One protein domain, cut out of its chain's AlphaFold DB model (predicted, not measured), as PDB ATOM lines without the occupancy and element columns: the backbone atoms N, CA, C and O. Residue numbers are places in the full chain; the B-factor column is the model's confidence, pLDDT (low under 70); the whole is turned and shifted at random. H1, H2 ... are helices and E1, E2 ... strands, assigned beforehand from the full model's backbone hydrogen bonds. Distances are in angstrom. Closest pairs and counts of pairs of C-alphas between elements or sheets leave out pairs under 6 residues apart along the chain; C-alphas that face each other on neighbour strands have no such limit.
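AT A GLANCE: This is residues 16 to 124 of the 150 residues of an uncharacterized protein of Diutina rugosa (UniProt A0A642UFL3). A small twisted sheet of four strands has H1 and H5 side by side over one face, while the helical hairpin of H2 and H3 only grazes it, chiefly at the edge strand E4. H4 is off the sheet, beyond H2, at the far end of the body from H5. The printed part has 109 residues, with five named helices and four named strands in the order E1 H1 E2 H2 H3 H4 E3 E4 H5; the class is mixed, helices and strands. The sheet order is E2 E1 E3 E4, mixed. The whole is compact, with a radius of gyration of the C-alphas of 13.2 A and spans of 37 by 30 by 22 A.

HOW THE PARTS SIT: E1, residues 16 to 20, H1, residues 27 to 35, and E2, residues 41 to 46, form a strand-helix-strand unit, two parallel neighbour strands with a helix between, whose crossover is right-handed. Between E1 and E2, N 18 and O 43 are 2.8 A apart, within hydrogen-bond range. E3, residues 97 to 100, is antiparallel to E1, with N 19 and O 97 at 2.8 A. E3 and E4, residues 105 to 107, form a hairpin, with N 98 and O 107 at 2.8 A. H5, residues 110 to 122, is over E4 at a height over the sheet of 8.5 A and runs along the strands. H1 is on the same face at 10.0 A, these being two layers, helices on one face of a sheet. H5 touches H1 with residues 110 to 113 alone, the closest C-alphas being those of Leu 28 and Cys 110, 5.2 A, at a shallow tilt of 27 degrees, the same way. H2, residues 51 to 60, and H3, residues 65 to 74, form a helical hairpin and only just touch, with 3 pairs of C-alphas within 8 A, the closest being Cys 60 and Asn 67 at 6.6 A. The closest C-alphas of H3 and E4 are those of Asn 67 and Val 106, 5.7 A. H4, residues 85 to 90, is close to but not clearly touching H2, the closest C-alphas being those of Phe 54 and Phe 88, 7.0 A. H4 is apart from H1 and H5. Every O i to N i+4 pair is within hydrogen-bond range in H1, H2, H3 and H5; H4 has 0 of 2, and 2 of 3 O i to N i+3 pairs.

IN THESE COORDINATES: E1 begins at C-alpha 16, (229.654, 253.354, 176.376). From first to last C-alpha, E2 is 16.7 A, H2 14.4 A, H3 14.6 A and H5 18.1 A long. H5 ends at C-alpha 122, (214.418, 259.920, 169.168).

THE WHOLE: The two C-alphas farthest apart are those of Glu 86 and Gly 124, 39.4 A. The printed part has no cut and no long link. The mean pLDDT of the printed part is 81.6, and 13 residues are under 70, among them 21 to 25 and 122 to 124.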
ATOM      1  N   MET A  16     229.124 252.039 176.025       88.25
ATOM      2  CA  MET A  16     229.654 253.354 176.376       88.25
ATOM      3  C   MET A  16     230.911 253.221 177.228       88.25
ATOM      4  O   MET A  16     230.989 252.358 178.102       88.25
ATOM      5  N   ALA A  17     231.870 254.121 177.024       89.25
ATOM      6  CA  ALA A  17     232.985 254.306 177.946       89.25
ATOM      7  C   ALA A  17     232.802 255.587 178.759       89.25
ATOM      8  O   ALA A  17     232.363 256.606 178.231       89.25
ATOM      9  N   ILE A  18     233.168 255.531 180.036       87.38
ATOM     10  CA  ILE A  18     233.198 256.681 180.935       87.38
ATOM     11  C   ILE A  18     234.604 256.808 181.491       87.38
ATOM     12  O   ILE A  18     235.064 255.936 182.224       87.38
ATOM     13  N   TYR A  19     235.244 257.926 181.202       87.12
ATOM     14  CA  TYR A  19     236.440 258.380 181.879       87.12
ATOM     15  C   TYR A  19     236.031 259.249 183.060       87.12
ATOM     16  O   TYR A  19     235.485 260.341 182.887       87.12
ATOM     17  N   THR A  20     236.262 258.758 184.275       75.38
ATOM     18  CA  THR A  20     236.107 259.590 185.472       75.38
ATOM     19  C   THR A  20     237.374 260.414 185.629       75.38
ATOM     20  O   THR A  20     238.452 259.840 185.785       75.38
ATOM     21  N   GLY A  21     237.247 261.740 185.562       67.06
ATOM     22  CA  GLY A  21     238.388 262.631 185.738       67.06
ATOM     23  C   GLY A  21     239.027 262.523 187.128       67.06
ATOM     24  O   GLY A  21     238.539 261.831 188.025       67.06
ATOM     25  N   ILE A  22     240.120 263.261 187.313       59.09
ATOM     26  CA  ILE A  22     241.015 263.195 188.487       59.09
ATOM     27  C   ILE A  22     240.288 263.522 189.814       59.09
ATOM     28  O   ILE A  22     240.710 263.098 190.886       59.09
ATOM     29  N   HIS A  23     239.159 264.238 189.756       57.41
ATOM     30  CA  HIS A  23     238.422 264.733 190.926       57.41
ATOM     31  C   HIS A  23     237.307 263.806 191.455       57.41
ATOM     32  O   HIS A  23     236.516 264.221 192.301       57.41
ATOM     33  N   GLY A  24     237.250 262.540 191.032       57.66
ATOM     34  CA  GLY A  24     236.278 261.572 191.556       57.66
ATOM     35  C   GLY A  24     234.880 261.680 190.929       57.66
ATOM     36  O   GLY A  24     234.722 262.203 189.827       57.66
ATOM     37  N   LYS A  25     233.867 261.098 191.599       63.03
ATOM     38  CA  LYS A  25     232.488 260.955 191.085       63.03
ATOM     39  C   LYS A  25     231.892 262.325 190.737       63.03
ATOM     40  O   LYS A  25     231.553 263.097 191.626       63.03
ATOM     41  N   SER A  26     231.762 262.615 189.446       71.00
ATOM     42  CA  SER A  26     231.066 263.804 188.956       71.00
ATOM     43  C   SER A  26     229.548 263.607 189.003       71.00
ATOM     44  O   SER A  26     229.061 262.475 188.969       71.00
ATOM     45  N   SER A  27     228.788 264.702 188.990       77.62
ATOM     46  CA  SER A  27     227.329 264.665 188.789       77.62
ATOM     47  C   SER A  27     226.939 263.902 187.515       77.62
ATOM     48  O   SER A  27     225.926 263.208 187.485       77.62
ATOM     49  N   LEU A  28     227.792 263.947 186.486       78.38
ATOM     50  CA  LEU A  28     227.652 263.145 185.271       78.38
ATOM     51  C   LEU A  28     227.755 261.639 185.555       78.38
ATOM     52  O   LEU A  28     226.946 260.864 185.051       78.38
ATOM     53  N   TYR A  29     228.715 261.217 186.382       76.88
ATOM     54  CA  TYR A  29     228.838 259.819 186.795       76.88
ATOM     55  C   TYR A  29     227.607 259.352 187.584       76.88
ATOM     56  O   TYR A  29     227.112 258.252 187.346       76.88
ATOM     57  N   GLU A  30     227.081 260.181 188.488       80.75
ATOM     58  CA  GLU A  30     225.861 259.872 189.248       80.75
ATOM     59  C   GLU A  30     224.641 259.737 188.335       80.75
ATOM     60  O   GLU A  30     223.922 258.739 188.411       80.75
ATOM     61  N   LYS A  31     224.469 260.681 187.406       80.44
ATOM     62  CA  LYS A  31     223.401 260.658 186.404       80.44
ATOM     63  C   LYS A  31     223.477 259.407 185.528       80.44
ATOM     64  O   LYS A  31     222.468 258.741 185.308       80.44
ATOM     65  N   LEU A  32     224.675 259.017 185.096       76.38
ATOM     66  CA  LEU A  32     224.894 257.759 184.379       76.38
ATOM     67  C   LEU A  32     224.512 256.542 185.222       76.38
ATOM     68  O   LEU A  32     223.777 255.673 184.757       76.38
ATOM     69  N   GLN A  33     224.954 256.472 186.476       76.69
ATOM     70  CA  GLN A  33     224.604 255.355 187.356       76.69
ATOM     71  C   GLN A  33     223.093 255.249 187.606       76.69
ATOM     72  O   GLN A  33     222.580 254.138 187.734       76.69
ATOM     73  N   GLN A  34     222.374 256.373 187.658       75.94
ATOM     74  CA  GLN A  34     220.928 256.406 187.886       75.94
ATOM     75  C   GLN A  34     220.120 256.077 186.625       75.94
ATOM     76  O   GLN A  34     219.244 255.216 186.668       75.94
ATOM     77  N   HIS A  35     220.425 256.720 185.495       69.81
ATOM     78  CA  HIS A  35     219.603 256.629 184.283       69.81
ATOM     79  C   HIS A  35     219.992 255.474 183.357       69.81
ATOM     80  O   HIS A  35     219.164 254.997 182.585       69.81
ATOM     81  N   CYS A  36     221.234 254.993 183.427       70.56
ATOM     82  CA  CYS A  36     221.766 254.049 182.440       70.56
ATOM     83  C   CYS A  36     221.895 252.620 182.965       70.56
ATOM     84  O   CYS A  36     222.285 251.713 182.218       70.56
ATOM     85  N   ARG A  37     221.541 252.388 184.237       68.88
ATOM     86  CA  ARG A  37     221.665 251.080 184.882       68.88
ATOM     87  C   ARG A  37     220.828 250.036 184.149       68.88
ATOM     88  O   ARG A  37     219.603 250.071 184.140       68.88
ATOM     89  N   GLY A  38     221.517 249.077 183.535       69.56
ATOM     90  CA  GLY A  38     220.889 247.975 182.814       69.56
ATOM     91  C   GLY A  38     220.455 248.296 181.383       69.56
ATOM     92  O   GLY A  38     220.057 247.357 180.694       69.56
ATOM     93  N   GLN A  39     220.588 249.541 180.917       77.44
ATOM     94  CA  GLN A  39     220.229 249.951 179.551       77.44
ATOM     95  C   GLN A  39     221.456 250.031 178.627       77.44
ATOM     96  O   GLN A  39     221.357 249.714 177.444       77.44
ATOM     97  N   PHE A  40     222.626 250.345 179.192       79.94
ATOM     98  CA  PHE A  40     223.907 250.416 178.487       79.94
ATOM     99  C   PHE A  40     224.908 249.391 179.032       79.94
ATOM    100  O   PHE A  40     224.840 249.001 180.202       79.94
ATOM    101  N   ASP A  41     225.843 248.968 178.183       84.38
ATOM    102  CA  ASP A  41     227.067 248.287 178.605       84.38
ATOM    103  C   ASP A  41     228.147 249.340 178.885       84.38
ATOM    104  O   ASP A  41     228.709 249.931 177.962       84.38
ATOM    105  N   ILE A  42     228.365 249.642 180.166       83.44
ATOM    106  CA  ILE A  42     229.189 250.771 180.609       83.44
ATOM    107  C   ILE A  42     230.572 250.283 181.041       83.44
ATOM    108  O   ILE A  42     230.711 249.581 182.043       83.44
ATOM    109  N   GLN A  43     231.607 250.759 180.354       86.56
ATOM    110  CA  GLN A  43     233.003 250.575 180.736       86.56
ATOM    111  C   GLN A  43     233.501 251.808 181.493       86.56
ATOM    112  O   GLN A  43     233.622 252.889 180.923       86.56
ATOM    113  N   THR A  44     233.813 251.659 182.780       84.44
ATOM    114  CA  THR A  44     234.436 252.742 183.559       84.44
ATOM    115  C   THR A  44     235.953 252.663 183.418       84.44
ATOM    116  O   THR A  44     236.544 251.618 183.680       84.44
ATOM    117  N   LYS A  45     236.577 253.767 183.012       85.69
ATOM    118  CA  LYS A  45     238.018 253.927 182.817       85.69
ATOM    119  C   LYS A  45     238.523 255.065 183.708       85.69
ATOM    120  O   LYS A  45     237.828 256.056 183.931       85.69
ATOM    121  N   GLN A  46     239.724 254.894 184.248       77.62
ATOM    122  CA  GLN A  46     240.406 255.878 185.089       77.62
ATOM    123  C   GLN A  46     241.788 256.165 184.510       77.62
ATOM    124  O   GLN A  46     242.422 255.259 183.968       77.62
ATOM    125  N   GLY A  47     242.253 257.402 184.668       75.12
ATOM    126  CA  GLY A  47     243.549 257.837 184.154       75.12
ATOM    127  C   GLY A  47     243.475 258.281 182.697       75.12
ATOM    128  O   GLY A  47     242.485 258.883 182.285       75.12
ATOM    129  N   ASP A  48     244.536 258.001 181.947       79.12
ATOM    130  CA  ASP A  48     244.753 258.560 180.613       79.12
ATOM    131  C   ASP A  48     243.872 257.926 179.530       79.12
ATOM    132  O   ASP A  48     243.447 256.765 179.606       79.12
ATOM    133  N   LEU A  49     243.615 258.703 178.477       85.31
ATOM    134  CA  LEU A  49     242.868 258.253 177.310       85.31
ATOM    135  C   LEU A  49     243.653 257.139 176.610       85.31
ATOM    136  O   LEU A  49     244.832 257.305 176.298       85.31
ATOM    137  N   CYS A  50     243.018 256.000 176.329       85.94
ATOM    138  CA  CYS A  50     243.730 254.927 175.646       85.94
ATOM    139  C   CYS A  50     243.859 255.239 174.140       85.94
ATOM    140  O   CYS A  50     242.995 255.922 173.580       85.94
ATOM    141  N   PRO A  51     244.880 254.707 173.440       85.88
ATOM    142  CA  PRO A  51     245.095 255.007 172.020       85.88
ATOM    143  C   PRO A  51     243.903 254.659 171.115       85.88
ATOM    144  O   PRO A  51     243.648 255.344 170.126       85.88
ATOM    145  N   MET A  52     243.152 253.604 171.453       88.19
ATOM    146  CA  MET A  52     241.954 253.219 170.698       88.19
ATOM    147  C   MET A  52     240.840 254.258 170.833       88.19
ATOM    148  O   MET A  52     240.218 254.615 169.835       88.19
ATOM    149  N   ASP A  53     240.627 254.776 172.042       89.81
ATOM    150  CA  ASP A  53     239.609 255.794 172.292       89.81
ATOM    151  C   ASP A  53     240.018 257.136 171.695       89.81
ATOM    152  O   ASP A  53     239.179 257.814 171.118       89.81
ATOM    153  N   PHE A  54     241.307 257.482 171.724       88.69
ATOM    154  CA  PHE A  54     241.820 258.650 171.010       88.69
ATOM    155  C   PHE A  54     241.517 258.595 169.515       88.69
ATOM    156  O   PHE A  54     240.919 259.524 168.970       88.69
ATOM    157  N   LYS A  55     241.871 257.485 168.860       89.12
ATOM    158  CA  LYS A  55     241.581 257.299 167.437       89.12
ATOM    159  C   LYS A  55     240.081 257.415 167.162       89.12
ATOM    160  O   LYS A  55     239.680 258.053 166.194       89.12
ATOM    161  N   PHE A  56     239.258 256.844 168.039       90.94
ATOM    162  CA  PHE A  56     237.812 256.952 167.930       90.94
ATOM    163  C   PHE A  56     237.320 258.399 168.085       90.94
ATOM    164  O   PHE A  56     236.483 258.838 167.299       90.94
ATOM    165  N   LEU A  57     237.855 259.169 169.039       89.94
ATOM    166  CA  LEU A  57     237.515 260.585 169.204       89.94
ATOM    167  C   LEU A  57     237.834 261.386 167.942       89.94
ATOM    168  O   LEU A  57     237.000 262.182 167.526       89.94
ATOM    169  N   MET A  58     238.979 261.141 167.296       88.69
ATOM    170  CA  MET A  58     239.330 261.812 166.037       88.69
ATOM    171  C   MET A  58     238.299 261.543 164.930       88.69
ATOM    172  O   MET A  58     237.949 262.450 164.180       88.69
ATOM    173  N   GLU A  59     237.726 260.337 164.871       89.06
ATOM    174  CA  GLU A  59     236.623 260.027 163.949       89.06
ATOM    175  C   GLU A  59     235.287 260.698 164.325       89.06
ATOM    176  O   GLU A  59     234.377 260.750 163.495       89.06
ATOM    177  N   CYS A  60     235.136 261.165 165.567       88.81
ATOM    178  CA  CYS A  60     233.906 261.771 166.083       88.81
ATOM    179  C   CYS A  60     233.868 263.298 165.948       88.81
ATOM    180  O   CYS A  60     232.783 263.871 166.080       88.81
ATOM    181  N   VAL A  61     235.013 263.952 165.707       87.56
ATOM    182  CA  VAL A  61     235.158 265.423 165.712       87.56
ATOM    183  C   VAL A  61     234.130 266.096 164.808       87.56
ATOM    184  O   VAL A  61     233.412 266.988 165.255       87.56
ATOM    185  N   ASP A  62     233.997 265.618 163.571       85.69
ATOM    186  CA  ASP A  62     233.128 266.230 162.560       85.69
ATOM    187  C   ASP A  62     231.727 265.599 162.485       85.69
ATOM    188  O   ASP A  62     230.926 265.951 161.621       85.69
ATOM    189  N   VAL A  63     231.399 264.668 163.390       87.62
ATOM    190  CA  VAL A  63     230.077 264.013 163.420       87.62
ATOM    191  C   VAL A  63     228.996 264.967 163.933       87.62
ATOM    192  O   VAL A  63     227.867 264.938 163.444       87.62
ATOM    193  N   HIS A  64     229.326 265.812 164.916       85.19
ATOM    194  CA  HIS A  64     228.390 266.763 165.513       85.19
ATOM    195  C   HIS A  64     229.127 268.019 166.018       85.19
ATOM    196  O   HIS A  64     230.197 267.882 166.611       85.19
ATOM    197  N   PRO A  65     228.571 269.241 165.875       84.31
ATOM    198  CA  PRO A  65     229.235 270.482 166.304       84.31
ATOM    199  C   PRO A  65     229.678 270.478 167.776       84.31
ATOM    200  O   PRO A  65     230.774 270.917 168.108       84.31
ATOM    201  N   GLU A  66     228.860 269.929 168.669       87.69
ATOM    202  CA  GLU A  66     229.222 269.779 170.087       87.69
ATOM    203  C   GLU A  66     230.325 268.741 170.333       87.69
ATOM    204  O   GLU A  66     231.117 268.931 171.250       87.69
ATOM    205  N   ASN A  67     230.424 267.675 169.520       90.94
ATOM    206  CA  ASN A  67     231.557 266.753 169.633       90.94
ATOM    207  C   ASN A  67     232.853 267.522 169.408       90.94
ATOM    208  O   ASN A  67     233.787 267.385 170.191       90.94
ATOM    209  N   LYS A  68     232.885 268.383 168.385       88.81
ATOM    210  CA  LYS A  68     234.025 269.256 168.125       88.81
ATOM    211  C   LYS A  68     234.344 270.125 169.340       88.81
ATOM    212  O   LYS A  68     235.470 270.101 169.821       88.81
ATOM    213  N   ALA A  69     233.365 270.840 169.889       88.75
ATOM    214  CA  ALA A  69     233.594 271.697 171.054       88.75
ATOM    215  C   ALA A  69     234.157 270.920 172.263       88.75
ATOM    216  O   ALA A  69     235.141 271.346 172.870       88.75
ATOM    217  N   ILE A  70     233.579 269.756 172.573       90.00
ATOM    218  CA  ILE A  70     233.998 268.904 173.693       90.00
ATOM    219  C   ILE A  70     235.406 268.357 173.458       90.00
ATOM    220  O   ILE A  70     236.267 268.488 174.323       90.00
ATOM    221  N   ILE A  71     235.662 267.783 172.282       90.06
ATOM    222  CA  ILE A  71     236.947 267.159 171.964       90.06
ATOM    223  C   ILE A  71     238.056 268.209 171.971       90.06
ATOM    224  O   ILE A  71     239.079 268.008 172.616       90.06
ATOM    225  N   HIS A  72     237.843 269.371 171.354       88.75
ATOM    226  CA  HIS A  72     238.823 270.457 171.392       88.75
ATOM    227  C   HIS A  72     239.122 270.912 172.823       88.75
ATOM    228  O   HIS A  72     240.288 271.084 173.181       88.75
ATOM    229  N   ARG A  73     238.094 271.014 173.675       87.19
ATOM    230  CA  ARG A  73     238.265 271.342 175.093       87.19
ATOM    231  C   ARG A  73     239.087 270.292 175.847       87.19
ATOM    232  O   ARG A  73     239.909 270.684 176.672       87.19
ATOM    233  N   LEU A  74     238.921 268.996 175.556       86.38
ATOM    234  CA  LEU A  74     239.733 267.921 176.157       86.38
ATOM    235  C   LEU A  74     241.232 268.079 175.863       86.38
ATOM    236  O   LEU A  74     242.065 267.743 176.703       86.38
ATOM    237  N   PHE A  75     241.570 268.606 174.685       85.50
ATOM    238  CA  PHE A  75     242.952 268.860 174.266       85.50
ATOM    239  C   PHE A  75     243.429 270.289 174.571       85.50
ATOM    240  O   PHE A  75     244.518 270.674 174.149       85.50
ATOM    241  N   GLY A  76     242.634 271.091 175.291       82.62
ATOM    242  CA  GLY A  76     242.980 272.478 175.619       82.62
ATOM    243  C   GLY A  76     243.083 273.395 174.395       82.62
ATOM    244  O   GLY A  76     243.837 274.366 174.420       82.62
ATOM    245  N   LYS A  77     242.354 273.076 173.322       83.56
ATOM    246  CA  LYS A  77     242.349 273.803 172.049       83.56
ATOM    247  C   LYS A  77     241.040 274.544 171.820       83.56
ATOM    248  O   LYS A  77     239.990 274.175 172.346       83.56
ATOM    249  N   ASN A  78     241.089 275.572 170.977       81.56
ATOM    250  CA  ASN A  78     239.885 276.215 170.468       81.56
ATOM    251  C   ASN A  78     239.258 275.350 169.373       81.56
ATOM    252  O   ASN A  78     239.963 274.672 168.630       81.56
ATOM    253  N   GLN A  79     237.938 275.437 169.200       76.94
ATOM    254  CA  GLN A  79     237.175 274.702 168.172       76.94
ATOM    255  C   GLN A  79     237.594 274.983 166.711       76.94
ATOM    256  O   GLN A  79     237.100 274.341 165.783       76.94
ATOM    257  N   PHE A  80     238.446 275.986 166.497       78.81
ATOM    258  CA  PHE A  80     238.967 276.386 165.190       78.81
ATOM    259  C   PHE A  80     240.377 275.856 164.918       78.81
ATOM    260  O   PHE A  80     240.821 275.904 163.774       78.81
ATOM    261  N   ASP A  81     241.069 275.366 165.946       81.69
ATOM    262  CA  ASP A  81     242.406 274.802 165.794       81.69
ATOM    263  C   ASP A  81     242.325 273.453 165.071       81.69
ATOM    264  O   ASP A  81     241.265 272.840 165.000       81.69
ATOM    265  N   SER A  82     243.433 272.956 164.532       80.50
ATOM    266  CA  SER A  82     243.495 271.578 164.029       80.50
ATOM    267  C   SER A  82     243.906 270.636 165.159       80.50
ATOM    268  O   SER A  82     244.818 270.958 165.927       80.50
ATOM    269  N   LEU A  83     243.256 269.473 165.252       80.31
ATOM    270  CA  LEU A  83     243.687 268.365 166.108       80.31
ATOM    271  C   LEU A  83     244.671 267.476 165.338       80.31
ATOM    272  O   LEU A  83     244.453 267.191 164.161       80.31
ATOM    273  N   SER A  84     245.754 267.064 165.987       80.38
ATOM    274  CA  SER A  84     246.756 266.146 165.442       80.38
ATOM    275  C   SER A  84     247.094 265.046 166.447       80.38
ATOM    276  O   SER A  84     246.820 265.160 167.642       80.38
ATOM    277  N   ASP A  85     247.743 263.981 165.975       76.00
ATOM    278  CA  ASP A  85     248.179 262.865 166.826       76.00
ATOM    279  C   ASP A  85     249.147 263.306 167.942       76.00
ATOM    280  O   ASP A  85     249.233 262.671 168.989       76.00
ATOM    281  N   GLU A  86     249.848 264.428 167.762       78.06
ATOM    282  CA  GLU A  86     250.746 264.999 168.773       78.06
ATOM    283  C   GLU A  86     249.993 265.527 170.005       78.06
ATOM    284  O   GLU A  86     250.557 265.574 171.105       78.06
ATOM    285  N   ASP A  87     248.712 265.875 169.846       77.75
ATOM    286  CA  ASP A  87     247.851 266.322 170.943       77.75
ATOM    287  C   ASP A  87     247.486 265.184 171.897       77.75
ATOM    288  O   ASP A  87     247.128 265.445 173.046       77.75
ATOM    289  N   PHE A  88     247.631 263.925 171.467       73.12
ATOM    290  CA  PHE A  88     247.379 262.756 172.308       73.12
ATOM    291  C   PHE A  88     248.190 262.800 173.607       73.12
ATOM    292  O   PHE A  88     247.654 262.569 174.687       73.12
ATOM    293  N   ASN A  89     249.462 263.199 173.519       69.31
ATOM    294  CA  ASN A  89     250.354 263.300 174.676       69.31
ATOM    295  C   ASN A  89     250.005 264.469 175.613       69.31
ATOM    296  O   ASN A  89     250.588 264.595 176.686       69.31
ATOM    297  N   ARG A  90     249.100 265.357 175.189       70.69
ATOM    298  CA  ARG A  90     248.675 266.546 175.934       70.69
ATOM    299  C   ARG A  90     247.273 266.403 176.509       70.69
ATOM    300  O   ARG A  90     246.782 267.354 177.116       70.69
ATOM    301  N   VAL A  91     246.623 265.255 176.303       73.94
ATOM    302  CA  VAL A  91     245.268 265.044 176.798       73.94
ATOM    303  C   VAL A  91     245.275 265.172 178.316       73.94
ATOM    304  O   VAL A  91     246.033 264.507 179.018       73.94
ATOM    305  N   ASN A  92     244.434 266.061 178.830       68.12
ATOM    306  CA  ASN A  92     244.235 266.196 180.260       68.12
ATOM    307  C   ASN A  92     242.778 265.866 180.556       68.12
ATOM    308  O   ASN A  92     241.891 266.708 180.414       68.12
ATOM    309  N   LEU A  93     242.533 264.630 180.993       71.75
ATOM    310  CA  LEU A  93     241.223 264.168 181.460       71.75
ATOM    311  C   LEU A  93     240.894 264.715 182.863       71.75
ATOM    312  O   LEU A  93     240.354 264.024 183.724       71.75
ATOM    313  N   GLY A  94     241.192 265.993 183.107       70.00
ATOM    314  CA  GLY A  94     240.727 266.733 184.280       70.00
ATOM    315  C   GLY A  94     239.201 266.888 184.319       70.00
ATOM    316  O   GLY A  94     238.645 267.244 185.354       70.00
ATOM    317  N   LEU A  95     238.523 266.585 183.208       75.38
ATOM    318  CA  LEU A  95     237.073 266.591 183.057       75.38
ATOM    319  C   LEU A  95     236.560 265.166 182.813       75.38
ATOM    320  O   LEU A  95     237.252 264.371 182.171       75.38
ATOM    321  N   PRO A  96     235.355 264.825 183.298       85.75
ATOM    322  CA  PRO A  96     234.743 263.556 182.950       85.75
ATOM    323  C   PRO A  96     234.442 263.518 181.446       85.75
ATOM    324  O   PRO A  96     234.083 264.534 180.854       85.75
ATOM    325  N   LEU A  97     234.580 262.343 180.835       89.94
ATOM    326  CA  LEU A  97     234.302 262.129 179.416       89.94
ATOM    327  C   LEU A  97     233.482 260.856 179.237       89.94
ATOM    328  O   LEU A  97     233.829 259.802 179.758       89.94
ATOM    329  N   VAL A  98     232.415 260.951 178.459       90.94
ATOM    330  CA  VAL A  98     231.574 259.833 178.041       90.94
ATOM    331  C   VAL A  98     231.715 259.678 176.538       90.94
ATOM    332  O   VAL A  98     231.598 260.658 175.801       90.94
ATOM    333  N   ILE A  99     231.953 258.450 176.091       92.50
ATOM    334  CA  ILE A  99     232.073 258.089 174.681       92.50
ATOM    335  C   ILE A  99     230.966 257.090 174.357       92.50
ATOM    336  O   ILE A  99     230.938 255.987 174.907       92.50
ATOM    337  N   ASP A 100     230.065 257.473 173.456       91.50
ATOM    338  CA  ASP A 100     229.070 256.589 172.859       91.50
ATOM    339  C   ASP A 100     229.594 256.042 171.531       91.50
ATOM    340  O   ASP A 100     229.566 256.717 170.495       91.50
ATOM    341  N   TYR A 101     230.047 254.788 171.553       90.00
ATOM    342  CA  TYR A 101     230.621 254.158 170.371       90.00
ATOM    343  C   TYR A 101     229.582 253.878 169.278       90.00
ATOM    344  O   TYR A 101     229.933 253.823 168.098       90.00
ATOM    345  N   ALA A 102     228.306 253.703 169.641       87.69
ATOM    346  CA  ALA A 102     227.265 253.322 168.691       87.69
ATOM    347  C   ALA A 102     226.847 254.497 167.797       87.69
ATOM    348  O   ALA A 102     226.714 254.331 166.580       87.69
ATOM    349  N   ASN A 103     226.689 255.684 168.391       87.75
ATOM    350  CA  ASN A 103     226.280 256.891 167.667       87.75
ATOM    351  C   ASN A 103     227.427 257.863 167.385       87.75
ATOM    352  O   ASN A 103     227.190 258.894 166.760       87.75
ATOM    353  N   LYS A 104     228.661 257.540 167.799       90.81
ATOM    354  CA  LYS A 104     229.827 258.428 167.668       90.81
ATOM    355  C   LYS A 104     229.583 259.790 168.333       90.81
ATOM    356  O   LYS A 104     229.894 260.837 167.769       90.81
ATOM    357  N   LEU A 105     228.979 259.775 169.522       92.31
ATOM    358  CA  LEU A 105     228.697 260.973 170.314       92.31
ATOM    359  C   LEU A 105     229.586 261.013 171.552       92.31
ATOM    360  O   LEU A 105     229.971 259.974 172.089       92.31
ATOM    361  N   VAL A 106     229.889 262.222 172.013       92.88
ATOM    362  CA  VAL A 106     230.661 262.437 173.239       92.88
ATOM    363  C   VAL A 106     229.963 263.415 174.173       92.88
ATOM    364  O   VAL A 106     229.201 264.276 173.726       92.88
ATOM    365  N   ALA A 107     230.219 263.274 175.470       91.69
ATOM    366  CA  ALA A 107     229.719 264.181 176.498       91.69
ATOM    367  C   ALA A 107     230.785 264.436 177.566       91.69
ATOM    368  O   ALA A 107     231.536 263.530 177.922       91.69
ATOM    369  N   SER A 108     230.834 265.660 178.088       89.50
ATOM    370  CA  SER A 108     231.720 266.044 179.201       89.50
ATOM    371  C   SER A 108     230.977 266.587 180.421       89.50
ATOM    372  O   SER A 108     231.582 266.886 181.449       89.50
ATOM    373  N   ASP A 109     229.659 266.730 180.319       87.88
ATOM    374  CA  ASP A 109     228.776 267.258 181.354       87.88
ATOM    375  C   ASP A 109     227.371 266.649 181.216       87.88
ATOM    376  O   ASP A 109     227.092 265.861 180.311       87.88
ATOM    377  N   CYS A 110     226.486 266.979 182.156       86.50
ATOM    378  CA  CYS A 110     225.131 266.438 182.191       86.50
ATOM    379  C   CYS A 110     224.265 266.862 180.995       86.50
ATOM    380  O   CYS A 110     223.369 266.103 180.638       86.50
ATOM    381  N   GLU A 111     224.509 268.037 180.410       88.62
ATOM    382  CA  GLU A 111     223.719 268.590 179.300       88.62
ATOM    383  C   GLU A 111     224.073 267.892 177.983       88.62
ATOM    384  O   GLU A 111     223.211 267.319 177.314       88.62
ATOM    385  N   SER A 112     225.369 267.810 177.671       90.25
ATOM    386  CA  SER A 112     225.864 267.044 176.524       90.25
ATOM    387  C   SER A 112     225.505 265.557 176.627       90.25
ATOM    388  O   SER A 112     225.305 264.892 175.606       90.25
ATOM    389  N   PHE A 113     225.366 265.036 177.852       89.56
ATOM    390  CA  PHE A 113     224.892 263.680 178.103       89.56
ATOM    391  C   PHE A 113     223.385 263.505 177.877       89.56
ATOM    392  O   PHE A 113     222.982 262.515 177.266       89.56
ATOM    393  N   ASP A 114     222.551 264.464 178.287       87.81
ATOM    394  CA  ASP A 114     221.108 264.433 178.000       87.81
ATOM    395  C   ASP A 114     220.830 264.361 176.510       87.81
ATOM    396  O   ASP A 114     219.935 263.640 176.074       87.81
ATOM    397  N   ARG A 115     221.645 265.039 175.707       88.62
ATOM    398  CA  ARG A 115     221.573 264.935 174.255       88.62
ATOM    399  C   ARG A 115     221.875 263.525 173.749       88.62
ATOM    400  O   ARG A 115     221.191 263.057 172.840       88.62
ATOM    401  N   ILE A 116     222.876 262.841 174.313       88.88
ATOM    402  CA  ILE A 116     223.133 261.435 173.969       88.88
ATOM    403  C   ILE A 116     221.874 260.619 174.266       88.88
ATOM    404  O   ILE A 116     221.383 259.925 173.380       88.88
ATOM    405  N   LEU A 117     221.289 260.762 175.458       85.94
ATOM    406  CA  LEU A 117     220.046 260.071 175.816       85.94
ATOM    407  C   LEU A 117     218.888 260.428 174.869       85.94
ATOM    408  O   LEU A 117     218.169 259.542 174.413       85.94
ATOM    409  N   ALA A 118     218.730 261.702 174.510       85.06
ATOM    410  CA  ALA A 118     217.717 262.162 173.565       85.06
ATOM    411  C   ALA A 118     217.877 261.514 172.181       85.06
ATOM    412  O   ALA A 118     216.873 261.150 171.572       85.06
ATOM    413  N   ASN A 119     219.111 261.286 171.717       84.75
ATOM    414  CA  ASN A 119     219.369 260.541 170.484       84.75
ATOM    415  C   ASN A 119     218.860 259.092 170.582       84.75
ATOM    416  O   ASN A 119     218.212 258.597 169.661       84.75
ATOM    417  N   TYR A 120     219.067 258.428 171.724       80.56
ATOM    418  CA  TYR A 120     218.525 257.085 171.955       80.56
ATOM    419  C   TYR A 120     216.985 257.063 171.950       80.56
ATOM    420  O   TYR A 120     216.382 256.165 171.356       80.56
ATOM    421  N   ASN A 121     216.342 258.076 172.531       74.62
ATOM    422  CA  ASN A 121     214.878 258.178 172.568       74.62
ATOM    423  C   ASN A 121     214.262 258.544 171.214       74.62
ATOM    424  O   ASN A 121     213.251 257.966 170.817       74.62
ATOM    425  N   GLY A 122     214.883 259.471 170.481       68.81
ATOM    426  CA  GLY A 122     214.418 259.920 169.168       68.81
ATOM    427  C   GLY A 122     214.524 258.840 168.089       68.81
ATOM    428  O   GLY A 122     213.691 258.783 167.190       68.81
ATOM    429  N   CYS A 123     215.498 257.930 168.203       58.84
ATOM    430  CA  CYS A 123     215.674 256.807 167.278       58.84
ATOM    431  C   CYS A 123     214.743 255.605 167.544       58.84
ATOM    432  O   CYS A 123     214.915 254.556 166.924       58.84
ATOM    433  N   GLY A 124     213.755 255.724 168.439       48.19
ATOM    434  CA  GLY A 124     212.754 254.676 168.659       48.19
ATOM    435  C   GLY A 124     213.232 253.500 169.514       48.19
ATOM    436  O   GLY A 124     212.608 252.438 169.489       48.19
TER     437      GLY A 124